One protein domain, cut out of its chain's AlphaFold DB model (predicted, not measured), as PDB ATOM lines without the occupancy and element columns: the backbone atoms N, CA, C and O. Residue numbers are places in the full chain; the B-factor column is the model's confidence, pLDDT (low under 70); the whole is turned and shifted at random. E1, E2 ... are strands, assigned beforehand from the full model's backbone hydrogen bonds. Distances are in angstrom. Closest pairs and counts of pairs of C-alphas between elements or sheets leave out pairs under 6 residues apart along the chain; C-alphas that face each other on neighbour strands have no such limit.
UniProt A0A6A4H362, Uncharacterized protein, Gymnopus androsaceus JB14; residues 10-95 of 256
ATOM      1  N   THR A  10     136.593 127.053  79.411       50.62
ATOM      2  CA  THR A  10     135.697 125.917  79.579       50.62
ATOM      3  C   THR A  10     136.551 124.727  80.005       50.62
ATOM      4  O   THR A  10     137.597 124.451  79.415       50.62
ATOM      5  N   GLY A  11     136.162 124.076  81.102       52.72
ATOM      6  CA  GLY A  11     136.599 122.708  81.347       52.72
ATOM      7  C   GLY A  11     135.783 121.846  80.399       52.72
ATOM      8  O   GLY A  11     134.588 121.666  80.625       52.72
ATOM      9  N   ASP A  12     136.386 121.410  79.299       60.25
ATOM     10  CA  ASP A  12     135.645 120.733  78.243       60.25
ATOM     11  C   ASP A  12     135.523 119.236  78.565       60.25
ATOM     12  O   ASP A  12     136.511 118.536  78.811       60.25
ATOM     13  N   LYS A  13     134.273 118.772  78.511       62.69
ATOM     14  CA  LYS A  13     133.805 117.384  78.505       62.69
ATOM     15  C   LYS A  13     134.418 116.447  79.553       62.69
ATOM     16  O   LYS A  13     135.204 115.566  79.215       62.69
ATOM     17  N   PRO A  14     133.978 116.544  80.806       73.50
ATOM     18  CA  PRO A  14     133.974 115.408  81.711       73.50
ATOM     19  C   PRO A  14     132.926 114.351  81.298       73.50
ATOM     20  O   PRO A  14     131.715 114.594  81.264       73.50
ATOM     21  N   VAL A  15     133.407 113.152  80.964       84.25
ATOM     22  CA  VAL A  15     132.589 111.944  80.747       84.25
ATOM     23  C   VAL A  15     132.751 111.008  81.933       84.25
ATOM     24  O   VAL A  15     133.881 110.756  82.334       84.25
ATOM     25  N   ILE A  16     131.649 110.450  82.438       88.38
ATOM     26  CA  ILE A  16     131.625 109.540  83.586       88.38
ATOM     27  C   ILE A  16     131.191 108.141  83.134       88.38
ATOM     28  O   ILE A  16     130.063 107.940  82.676       88.38
ATOM     29  N   TYR A  17     132.078 107.170  83.333       90.56
ATOM     30  CA  TYR A  17     131.805 105.741  83.201       90.56
ATOM     31  C   TYR A  17     131.618 105.109  84.570       90.56
ATOM     32  O   TYR A  17     132.359 105.414  85.507       90.56
ATOM     33  N   LEU A  18     130.664 104.187  84.652       90.62
ATOM     34  CA  LEU A  18     130.398 103.384  85.836       90.62
ATOM     35  C   LEU A  18     130.643 101.920  85.487       90.62
ATOM     36  O   LEU A  18     130.083 101.420  84.514       90.62
ATOM     37  N   PHE A  19     131.449 101.238  86.290       86.94
ATOM     38  CA  PHE A  19     131.686  99.808  86.160       86.94
ATOM     39  C   PHE A  19     131.264  99.125  87.454       86.94
ATOM     40  O   PHE A  19     131.892  99.358  88.493       86.94
ATOM     41  N   PRO A  20     130.224  98.284  87.421       87.06
ATOM     42  CA  PRO A  20     129.862  97.495  88.580       87.06
ATOM     43  C   PRO A  20     130.939  96.424  88.838       87.06
ATOM     44  O   PRO A  20     131.693  96.067  87.918       87.06
ATOM     45  N   PRO A  21     131.016  95.882  90.066       87.56
ATOM     46  CA  PRO A  21     131.748  94.652  90.325       87.56
ATOM     47  C   PRO A  21     131.272  93.548  89.385       87.56
ATOM     48  O   PRO A  21     130.071  93.379  89.184       87.56
ATOM     49  N   LYS A  22     132.186  92.730  88.877       84.81
ATOM     50  CA  LYS A  22     131.892  91.615  87.968       84.81
ATOM     51  C   LYS A  22     130.961  90.557  88.555       84.81
ATOM     52  O   LYS A  22     130.317  89.822  87.815       84.81
ATOM     53  N   SER A  23     130.915  90.452  89.879       83.56
ATOM     54  CA  SER A  23     129.992  89.571  90.597       83.56
ATOM     55  C   SER A  23     128.561  90.117  90.682       83.56
ATOM     56  O   SER A  23     127.675  89.401  91.140       83.56
ATOM     57  N   SER A  24     128.329  91.365  90.265       82.44
ATOM     58  CA  SER A  24     127.001  91.977  90.210       82.44
ATOM     59  C   SER A  24     126.361  91.711  88.847       82.44
ATOM     60  O   SER A  24     127.029  91.852  87.828       82.44
ATOM     61  N   GLU A  25     125.077  91.346  88.828       77.12
ATOM     62  CA  GLU A  25     124.305  91.197  87.583       77.12
ATOM     63  C   GLU A  25     123.911  92.579  87.047       77.12
ATOM     64  O   GLU A  25     124.431  93.041  86.036       77.12
ATOM     65  N   GLU A  26     123.064  93.283  87.796       90.25
ATOM     66  CA  GLU A  26     122.591  94.633  87.499       90.25
ATOM     67  C   GLU A  26     122.454  95.415  88.807       90.25
ATOM     68  O   GLU A  26     122.249  94.833  89.879       90.25
ATOM     69  N   MET A  27     122.570  96.742  88.755       93.19
ATOM     70  CA  MET A  27     122.383  97.560  89.955       93.19
ATOM     71  C   MET A  27     121.908  98.976  89.680       93.19
ATOM     72  O   MET A  27     122.197  99.578  88.651       93.19
ATOM     73  N   ASP A  28     121.221  99.531  90.671       94.69
ATOM     74  CA  ASP A  28     120.802 100.923  90.682       94.69
ATOM     75  C   ASP A  28     121.838 101.806  91.371       94.69
ATOM     76  O   ASP A  28     122.242 101.539  92.505       94.69
ATOM     77  N   VAL A  29     122.221 102.896  90.708       92.94
ATOM     78  CA  VAL A  29     123.211 103.856  91.197       92.94
ATOM     79  C   VAL A  29     122.666 105.276  91.076       92.94
ATOM     80  O   VAL A  29     122.025 105.639  90.089       92.94
ATOM     81  N   ALA A  30     122.940 106.094  92.090       93.50
ATOM     82  CA  ALA A  30     122.757 107.537  92.027       93.50
ATOM     83  C   ALA A  30     124.123 108.206  91.833       93.50
ATOM     84  O   ALA A  30     125.058 107.930  92.584       93.50
ATOM     85  N   VAL A  31     124.236 109.069  90.826       90.94
ATOM     86  CA  VAL A  31     125.437 109.867  90.555       90.94
ATOM     87  C   VAL A  31     125.125 111.318  90.875       90.94
ATOM     88  O   VAL A  31     124.435 111.990  90.107       90.94
ATOM     89  N   ASP A  32     125.632 111.780  92.013       89.25
ATOM     90  CA  ASP A  32     125.527 113.167  92.454       89.25
ATOM     91  C   ASP A  32     126.695 113.984  91.906       89.25
ATOM     92  O   ASP A  32     127.861 113.648  92.116       89.25
ATOM     93  N   LEU A  33     126.378 115.085  91.230       85.88
ATOM     94  CA  LEU A  33     127.365 116.001  90.674       85.88
ATOM     95  C   LEU A  33     127.069 117.422  91.143       85.88
ATOM     96  O   LEU A  33     125.958 117.923  90.968       85.88
ATOM     97  N   ALA A  34     128.075 118.079  91.718       83.88
ATOM     98  CA  ALA A  34     127.981 119.447  92.212       83.88
ATOM     99  C   ALA A  34     129.137 120.295  91.678       83.88
ATOM    100  O   ALA A  34     130.304 119.926  91.793       83.88
ATOM    101  N   LEU A  35     128.801 121.453  91.118       76.62
ATOM    102  CA  LEU A  35     129.757 122.437  90.642       76.62
ATOM    103  C   LEU A  35     130.119 123.423  91.750       76.62
ATOM    104  O   LEU A  35     129.344 123.708  92.667       76.62
ATOM    105  N   VAL A  36     131.308 124.002  91.623       71.69
ATOM    106  CA  VAL A  36     131.699 125.177  92.402       71.69
ATOM    107  C   VAL A  36     130.897 126.408  91.943       71.69
ATOM    108  O   VAL A  36     130.485 126.466  90.783       71.69
ATOM    109  N   PRO A  37     130.687 127.429  92.796       72.50
ATOM    110  CA  PRO A  37     129.841 128.588  92.472       72.50
ATOM    111  C   PRO A  37     130.268 129.386  91.237       72.50
ATOM    112  O   PRO A  37     129.471 130.117  90.657       72.50
ATOM    113  N   GLN A  38     131.537 129.283  90.847       70.25
ATOM    114  CA  GLN A  38     132.090 129.962  89.683       70.25
ATOM    115  C   GLN A  38     131.659 129.314  88.361       70.25
ATOM    116  O   GLN A  38     131.951 129.873  87.307       70.25
ATOM    117  N   TRP A  39     131.042 128.130  88.387       72.94
ATOM    118  CA  TRP A  39     130.711 127.323  87.213       72.94
ATOM    119  C   TRP A  39     129.197 127.052  87.150       72.94
ATOM    120  O   TRP A  39     128.546 126.866  88.178       72.94
ATOM    121  N   LYS A  40     128.638 127.002  85.936       81.56
ATOM    122  CA  LYS A  40     127.307 126.417  85.660       81.56
ATOM    123  C   LYS A  40     127.404 125.295  84.659       81.56
ATOM    124  O   LYS A  40     128.292 125.328  83.810       81.56
ATOM    125  N   PHE A  41     126.431 124.392  84.701       84.12
ATOM    126  CA  PHE A  41     126.229 123.429  83.639       84.12
ATOM    127  C   PHE A  41     125.925 124.152  82.327       84.12
ATOM    128  O   PHE A  41     125.023 124.985  82.234       84.12
ATOM    129  N   PHE A  42     126.703 123.812  81.309       85.88
ATOM    130  CA  PHE A  42     126.500 124.238  79.934       85.88
ATOM    131  C   PHE A  42     125.770 123.151  79.139       85.88
ATOM    132  O   PHE A  42     124.800 123.432  78.437       85.88
ATOM    133  N   ALA A  43     126.196 121.898  79.306       88.75
ATOM    134  CA  ALA A  43     125.566 120.737  78.700       88.75
ATOM    135  C   ALA A  43     125.549 119.572  79.691       88.75
ATOM    136  O   ALA A  43     126.466 119.421  80.493       88.75
ATOM    137  N   ILE A  44     124.498 118.758  79.636       92.00
ATOM    138  CA  ILE A  44     124.356 117.525  80.415       92.00
ATOM    139  C   ILE A  44     123.672 116.470  79.549       92.00
ATOM    140  O   ILE A  44     122.774 116.791  78.768       92.00
ATOM    141  N   TYR A  45     124.087 115.214  79.670       93.06
ATOM    142  CA  TYR A  45     123.457 114.106  78.965       93.06
ATOM    143  C   TYR A  45     123.557 112.804  79.775       93.06
ATOM    144  O   TYR A  45     124.662 112.436  80.174       93.06
ATOM    145  N   PRO A  46     122.447 112.072  79.978       95.62
ATOM    146  CA  PRO A  46     121.058 112.426  79.662       95.62
ATOM    147  C   PRO A  46     120.576 113.722  80.327       95.62
ATOM    148  O   PRO A  46     121.041 114.092  81.407       95.62
ATOM    149  N   VAL A  47     119.658 114.427  79.658       94.88
ATOM    150  CA  VAL A  47     119.153 115.730  80.122       94.88
ATOM    151  C   VAL A  47     118.170 115.521  81.271       94.88
ATOM    152  O   VAL A  47     117.063 115.026  81.064       94.88
ATOM    153  N   ILE A  48     118.564 115.943  82.471       93.19
ATOM    154  CA  ILE A  48     117.752 115.900  83.692       93.19
ATOM    155  C   ILE A  48     117.666 117.291  84.342       93.19
ATOM    156  O   ILE A  48     118.465 118.169  84.019       93.19
ATOM    157  N   PRO A  49     116.716 117.540  85.260       91.38
ATOM    158  CA  PRO A  49     116.633 118.824  85.948       91.38
ATOM    159  C   PRO A  49     117.888 119.127  86.778       91.38
ATOM    160  O   PRO A  49     118.281 118.335  87.635       91.38
ATOM    161  N   THR A  50     118.472 120.309  86.577       86.75
ATOM    162  CA  THR A  50     119.522 120.857  87.444       86.75
ATOM    163  C   THR A  50     118.901 121.706  88.554       86.75
ATOM    164  O   THR A  50     117.837 122.312  88.393       86.75
ATOM    165  N   LYS A  51     119.554 121.748  89.715       85.12
ATOM    166  CA  LYS A  51     119.165 122.597  90.844       85.12
ATOM    167  C   LYS A  51     120.196 123.709  90.994       85.12
ATOM    168  O   LYS A  51     121.372 123.447  91.238       85.12
ATOM    169  N   SER A  52     119.740 124.954  90.891       76.19
ATOM    170  CA  SER A  52     120.543 126.131  91.229       76.19
ATOM    171  C   SER A  52     120.277 126.513  92.685       76.19
ATOM    172  O   SER A  52     119.132 126.771  93.063       76.19
ATOM    173  N   GLN A  53     121.313 126.515  93.525       64.81
ATOM    174  CA  GLN A  53     121.209 126.941  94.922       64.81
ATOM    175  C   GLN A  53     121.663 128.406  95.065       64.81
ATOM    176  O   GLN A  53     122.805 128.681  95.412       64.81
ATOM    177  N   ALA A  54     120.775 129.374  94.820       54.00
ATOM    178  CA  ALA A  54     121.014 130.788  95.160       54.00
ATOM    179  C   ALA A  54     120.323 131.157  96.494       54.00
ATOM    180  O   ALA A  54     119.242 130.620  96.750       54.00
ATOM    181  N   PRO A  55     120.842 132.081  97.344       50.38
ATOM    182  CA  PRO A  55     122.075 132.879  97.278       50.38
ATOM    183  C   PRO A  55     123.138 132.461  98.334       50.38
ATOM    184  O   PRO A  55     123.876 133.301  98.841       50.38
ATOM    185  N   SER A  56     123.207 131.182  98.716       51.81
ATOM    186  CA  SER A  56     124.026 130.684  99.842       51.81
ATOM    187  C   SER A  56     125.500 130.389  99.520       51.81
ATOM    188  O   SER A  56     126.223 129.914 100.390       51.81
ATOM    189  N   GLY A  57     125.972 130.689  98.306       57.75
ATOM    190  CA  GLY A  57     127.374 130.481  97.926       57.75
ATOM    191  C   GLY A  57     127.729 129.045  97.522       57.75
ATOM    192  O   GLY A  57     128.904 128.695  97.563       57.75
ATOM    193  N   HIS A  58     126.750 128.227  97.119       63.47
ATOM    194  CA  HIS A  58     126.965 126.902  96.519       63.47
ATOM    195  C   HIS A  58     126.668 126.935  95.006       63.47
ATOM    196  O   HIS A  58     125.862 127.752  94.561       63.47
ATOM    197  N   GLY A  59     127.351 126.106  94.206       74.62
ATOM    198  CA  GLY A  59     127.138 126.030  92.753       74.62
ATOM    199  C   GLY A  59     125.960 125.136  92.350       74.62
ATOM    200  O   GLY A  59     125.217 124.630  93.196       74.62
ATOM    201  N   GLU A  60     125.759 124.968  91.041       84.50
ATOM    202  CA  GLU A  60     124.709 124.094  90.504       84.50
ATOM    203  C   GLU A  60     124.971 122.624  90.839       84.50
ATOM    204  O   GLU A  60     126.115 122.191  90.936       84.50
ATOM    205  N   ASN A  61     123.908 121.839  90.997       88.75
ATOM    206  CA  ASN A  61     124.020 120.393  91.166       88.75
ATOM    207  C   ASN A  61     122.927 119.629  90.418       88.75
ATOM    208  O   ASN A  61     121.894 120.188  90.036       88.75
ATOM    209  N   LEU A  62     123.173 118.340  90.212       91.25
ATOM    210  CA  LEU A  62     122.241 117.378  89.640       91.25
ATOM    211  C   LEU A  62     122.482 115.988  90.236       91.25
ATOM    212  O   LEU A  62     123.533 115.729  90.822       91.25
ATOM    213  N   THR A  63     121.513 115.097  90.037       94.06
ATOM    214  CA  THR A  63     121.619 113.684  90.414       94.06
ATOM    215  C   THR A  63     121.063 112.825  89.288       94.06
ATOM    216  O   THR A  63     119.850 112.837  89.063       94.06
ATOM    217  N   TRP A  64     121.906 112.053  88.602       95.19
ATOM    218  CA  TRP A  64     121.412 111.006  87.705       95.19
ATOM    219  C   TRP A  64     121.046 109.768  88.514       95.19
ATOM    220  O   TRP A  64     121.843 109.285  89.311       95.19
ATOM    221  N   SER A  65     119.846 109.235  88.295       96.44
ATOM    222  CA  SER A  65     119.459 107.914  88.796       96.44
ATOM    223  C   SER A  65     119.542 106.931  87.640       96.44
ATOM    224  O   SER A  65     118.724 106.990  86.722       96.44
ATOM    225  N   VAL A  66     120.534 106.049  87.668       96.81
ATOM    226  CA  VAL A  66     120.820 105.114  86.577       96.81
ATOM    227  C   VAL A  66     120.681 103.676  87.041       96.81
ATOM    228  O   VAL A  66     120.955 103.346  88.193       96.81
ATOM    229  N   HIS A  67     120.247 102.826  86.127       96.44
ATOM    230  CA  HIS A  67     120.327 101.384  86.249       96.44
ATOM    231  C   HIS A  67     121.467 100.892  85.355       96.44
ATOM    232  O   HIS A  67     121.501 101.236  84.175       96.44
ATOM    233  N   ILE A  68     122.414 100.150  85.914       94.94
ATOM    234  CA  ILE A  68     123.506  99.532  85.164       94.94
ATOM    235  C   ILE A  68     123.028  98.156  84.706       94.94
ATOM    236  O   ILE A  68     122.794  97.297  85.556       94.94
ATOM    237  N   ASN A  69     122.881  97.979  83.393       93.00
ATOM    238  CA  ASN A  69     122.427  96.730  82.779       93.00
ATOM    239  C   ASN A  69     123.585  95.710  82.684       93.00
ATOM    240  O   ASN A  69     124.759  96.091  82.731       93.00
ATOM    241  N   GLU A  70     123.268  94.431  82.456       88.94
ATOM    242  CA  GLU A  70     124.267  93.349  82.315       88.94
ATOM    243  C   GLU A  70     125.319  93.617  81.218       88.94
ATOM    244  O   GLU A  70     126.480  93.213  81.321       88.94
ATOM    245  N   ASP A  71     124.931  94.325  80.151       88.19
ATOM    246  CA  ASP A  71     125.808  94.693  79.033       88.19
ATOM    247  C   ASP A  71     126.683  95.934  79.307       88.19
ATOM    248  O   ASP A  71     127.370  96.421  78.405       88.19
ATOM    249  N   GLN A  72     126.681  96.424  80.552       85.62
ATOM    250  CA  GLN A  72     127.372  97.624  81.041       85.62
ATOM    251  C   GLN A  72     126.847  98.948  80.472       85.62
ATOM    252  O   GLN A  72     127.455  99.998  80.691       85.62
ATOM    253  N   THR A  73     125.714  98.943  79.769       93.44
ATOM    254  CA  THR A  73     125.022 100.191  79.445       93.44
ATOM    255  C   THR A  73     124.287 100.740  80.670       93.44
ATOM    256  O   THR A  73     123.985 100.025  81.625       93.44
ATOM    257  N   LEU A  74     123.998 102.040  80.648       95.88
ATOM    258  CA  LEU A  74     123.316 102.767  81.712       95.88
ATOM    259  C   LEU A  74     121.926 103.173  81.234       95.88
ATOM    260  O   LEU A  74     121.804 103.926  80.271       95.88
ATOM    261  N   THR A  75     120.879 102.743  81.924       97.12
ATOM    262  CA  THR A  75     119.512 103.222  81.700       97.12
ATOM    263  C   THR A  75     119.196 104.331  82.702       97.12
ATOM    264  O   THR A  75     119.037 104.072  83.894       97.12
ATOM    265  N   GLU A  76     119.104 105.582  82.247       97.12
ATOM    266  CA  GLU A  76     118.706 106.700  83.111       97.12
ATOM    267  C   GLU A  76     117.191 106.671  83.341       97.12
ATOM    268  O   GLU A  76     116.393 106.655  82.402       97.12
ATOM    269  N   LYS A  77     116.782 106.627  84.610       96.44
ATOM    270  CA  LYS A  77     115.418 106.258  85.011       96.44
ATOM    271  C   LYS A  77     114.363 107.321  84.718       96.44
ATOM    272  O   LYS A  77     113.189 106.982  84.592       96.44
ATOM    273  N   THR A  78     114.746 108.593  84.643       94.44
ATOM    274  CA  THR A  78     113.812 109.706  84.421       94.44
ATOM    275  C   THR A  78     113.418 109.818  82.951       94.44
ATOM    276  O   THR A  78     112.252 110.021  82.620       94.44
ATOM    277  N   THR A  79     114.403 109.697  82.067       95.56
ATOM    278  CA  THR A  79     114.279 109.847  80.615       95.56
ATOM    279  C   THR A  79     114.036 108.514  79.912       95.56
ATOM    280  O   THR A  79     113.513 108.507  78.801       95.56
ATOM    281  N   GLY A  80     114.406 107.392  80.541       95.88
ATOM    282  CA  GLY A  80     114.370 106.056  79.947       95.88
ATOM    283  C   GLY A  80     115.450 105.826  78.887       95.88
ATOM    284  O   GLY A  80     115.380 104.841  78.156       95.88
ATOM    285  N   LEU A  81     116.422 106.735  78.758       97.19
ATOM    286  CA  LEU A  81     117.496 106.617  77.776       97.19
ATOM    287  C   LEU A  81     118.542 105.602  78.233       97.19
ATOM    288  O   LEU A  81     119.042 105.681  79.354       97.19
ATOM    289  N   THR A  82     118.923 104.711  77.321       97.31
ATOM    290  CA  THR A  82     120.075 103.820  77.482       97.31
ATOM    291  C   THR A  82     121.307 104.457  76.844       97.31
ATOM    292  O   THR A  82     121.299 104.797  75.660       97.31
ATOM    293  N   VAL A  83     122.363 104.648  77.632       95.38
ATOM    294  CA  VAL A  83     123.595 105.347  77.248       95.38
ATOM    295  C   VAL A  83     124.826 104.570  77.705       95.38
ATOM    296  O   VAL A  83     124.765 103.799  78.654       95.38
ATOM    297  N   SER A  84     125.969 104.774  77.053       93.19
ATOM    298  CA  SER A  84     127.233 104.142  77.469       93.19
ATOM    299  C   SER A  84     127.935 104.882  78.611       93.19
ATOM    300  O   SER A  84     128.796 104.314  79.274       93.19
ATOM    301  N   TYR A  85     127.603 106.158  78.818       93.38
ATOM    302  CA  TYR A  85     128.216 107.025  79.820       93.38
ATOM    303  C   TYR A  85     127.321 108.225  80.131       93.38
ATOM    304  O   TYR A  85     126.433 108.576  79.350       93.38
ATOM    305  N   LEU A  86     127.601 108.878  81.257       93.44
ATOM    306  CA  LEU A  86     127.038 110.180  81.606       93.44
ATOM    307  C   LEU A  86     127.998 111.282  81.161       93.44
ATOM    308  O   LEU A  86     129.214 111.092  81.130       93.44
ATOM    309  N   TYR A  87     127.461 112.435  80.797       91.44
ATOM    310  CA  TYR A  87     128.237 113.544  80.258       91.44
ATOM    311  C   TYR A  87     127.780 114.860  80.866       91.44
ATOM    312  O   TYR A  87     126.579 115.102  81.020       91.44
ATOM    313  N   TRP A  88     128.745 115.723  81.161       88.69
ATOM    314  CA  TRP A  88     128.487 117.112  81.492       88.69
ATOM    315  C   TRP A  88     129.569 118.031  80.935       88.69
ATOM    316  O   TRP A  88     130.671 117.606  80.612       88.69
ATOM    317  N   GLU A  89     129.238 119.310  80.832       84.62
ATOM    318  CA  GLU A  89     130.155 120.412  80.582       84.62
ATOM    319  C   GLU A  89     129.764 121.585  81.459       84.62
ATOM    320  O   GLU A  89     128.583 121.778  81.765       84.62
ATOM    321  N   ALA A  90     130.753 122.393  81.828       79.06
ATOM    322  CA  ALA A  90     130.513 123.615  82.564       79.06
ATOM    323  C   ALA A  90     131.258 124.806  81.975       79.06
ATOM    324  O   ALA A  90     132.369 124.701  81.453       79.06
ATOM    325  N   GLU A  91     130.638 125.969  82.120       75.88
ATOM    326  CA  GLU A  91     131.221 127.246  81.743       75.88
ATOM    327  C   GLU A  91     131.426 128.135  82.967       75.88
ATOM    328  O   GLU A  91     130.644 128.132  83.925       75.88
ATOM    329  N   THR A  92     132.499 128.920  82.919       66.81
ATOM    330  CA  THR A  92     132.806 129.916  83.942       66.81
ATOM    331  C   THR A  92     131.777 131.045  83.912       66.81
ATOM    332  O   THR A  92     131.465 131.607  82.862       66.81
ATOM    333  N   GLN A  93     131.261 131.408  85.082       63.25
ATOM    334  CA  GLN A  93     130.450 132.600  85.283       63.25
ATOM    335  C   GLN A  93     131.296 133.730  85.861       63.25
ATOM    336  O   GLN A  93     132.194 133.512  86.677       63.25
ATOM    337  N   ALA A  94     130.975 134.965  85.478       55.25
ATOM    338  CA  ALA A  94     131.545 136.150  86.100       55.25
ATOM    339  C   ALA A  94     130.972 136.318  87.516       55.25
ATOM    340  O   ALA A  94     129.962 136.990  87.714       55.25
ATOM    341  N   VAL A  95     131.607 135.693  88.506       53.00
ATOM    342  CA  VAL A  95     131.312 135.938  89.921       53.00
ATOM    343  C   VAL A  95     132.253 137.037  90.412       53.00
ATOM    344  O   VAL A  95     133.467 136.950  90.232       53.00
TER     345      VAL A  95
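AT A GLANCE: This is residues 10 to 95 of the 256 residues of an uncharacterized protein of Gymnopus androsaceus JB14 (UniProt A0A6A4H362). What shape does the backbone make? It is an elongated sandwich of two small three-stranded sheets face to face, E1, E6 and E3 in one and E2, E4 and E5 in the other, with their strands at 13 degrees to each other and their best planes 28 degrees apart. A long loop, residues 46 to 60, joins E3 to E4 across the two sheets. What is it made of? The printed part has 86 residues with no named helix and six named strands, E1 to E6 in chain order; the class is all strand, and the sheets, E1 - E6 - E3 and E2 - E4 - E5, are both antiparallel. The whole is only just compact, close to loose, with a radius of gyration of the C-alphas of 14.3 A and spans of 46 by 23 by 22 A.

IN THESE COORDINATES: Where are the strands of the first sheet? E1 is residues 10 to 19, 27.2 A long, from C-alpha 10 at (135.697, 125.917, 79.579). E6 is residues 86 to 92, 20.7 A, ending with C-alpha 92 at (132.806, 129.916, 83.942), and E3 is residues 39 to 45, 17.2 A. Where are those of the second? E2 is residues 27 to 34, 22.7 A, E4 is residues 61 to 68, 21.7 A, and E5 is residues 74 to 76, 6.2 A.

HOW THE PARTS SIT: How is the first sheet paired? E6 is the inner strand, antiparallel to E1 at 158 degrees, with N 16 and O 86 within hydrogen-bond range at 2.8 A. E6 is also antiparallel to E3, at 154 degrees, with N 42 and O 89 at 2.8 A; this sheet is strongly twisted, with C-alphas up to 5.8 A off its best plane. How is the second sheet paired? E4 is antiparallel to E2 at 163 degrees, with N 31 and O 64 at 2.8 A. E4 and E5 form a hairpin at 128 degrees, with N 67 and O 75 at 2.8 A. How do the sheets meet? The closest C-alphas of E1 and E4 are those of Leu 18 and Ile 68, 7.9 A apart, and E3 and E4 are near each other, with 5 pairs of C-alphas within 10 A.

THE WHOLE: How far does it reach? The two C-alphas farthest apart, those of Ser 23 and Ala 94, are 46.8 A apart, and the printed part has no cut. Which link is long? The link from E3 to E4 is long, with 15 residues. Where is confidence low? The mean pLDDT of the printed part is 83.4, and residues 10 to 13, 53 to 58 and 92 to 95 are under 70.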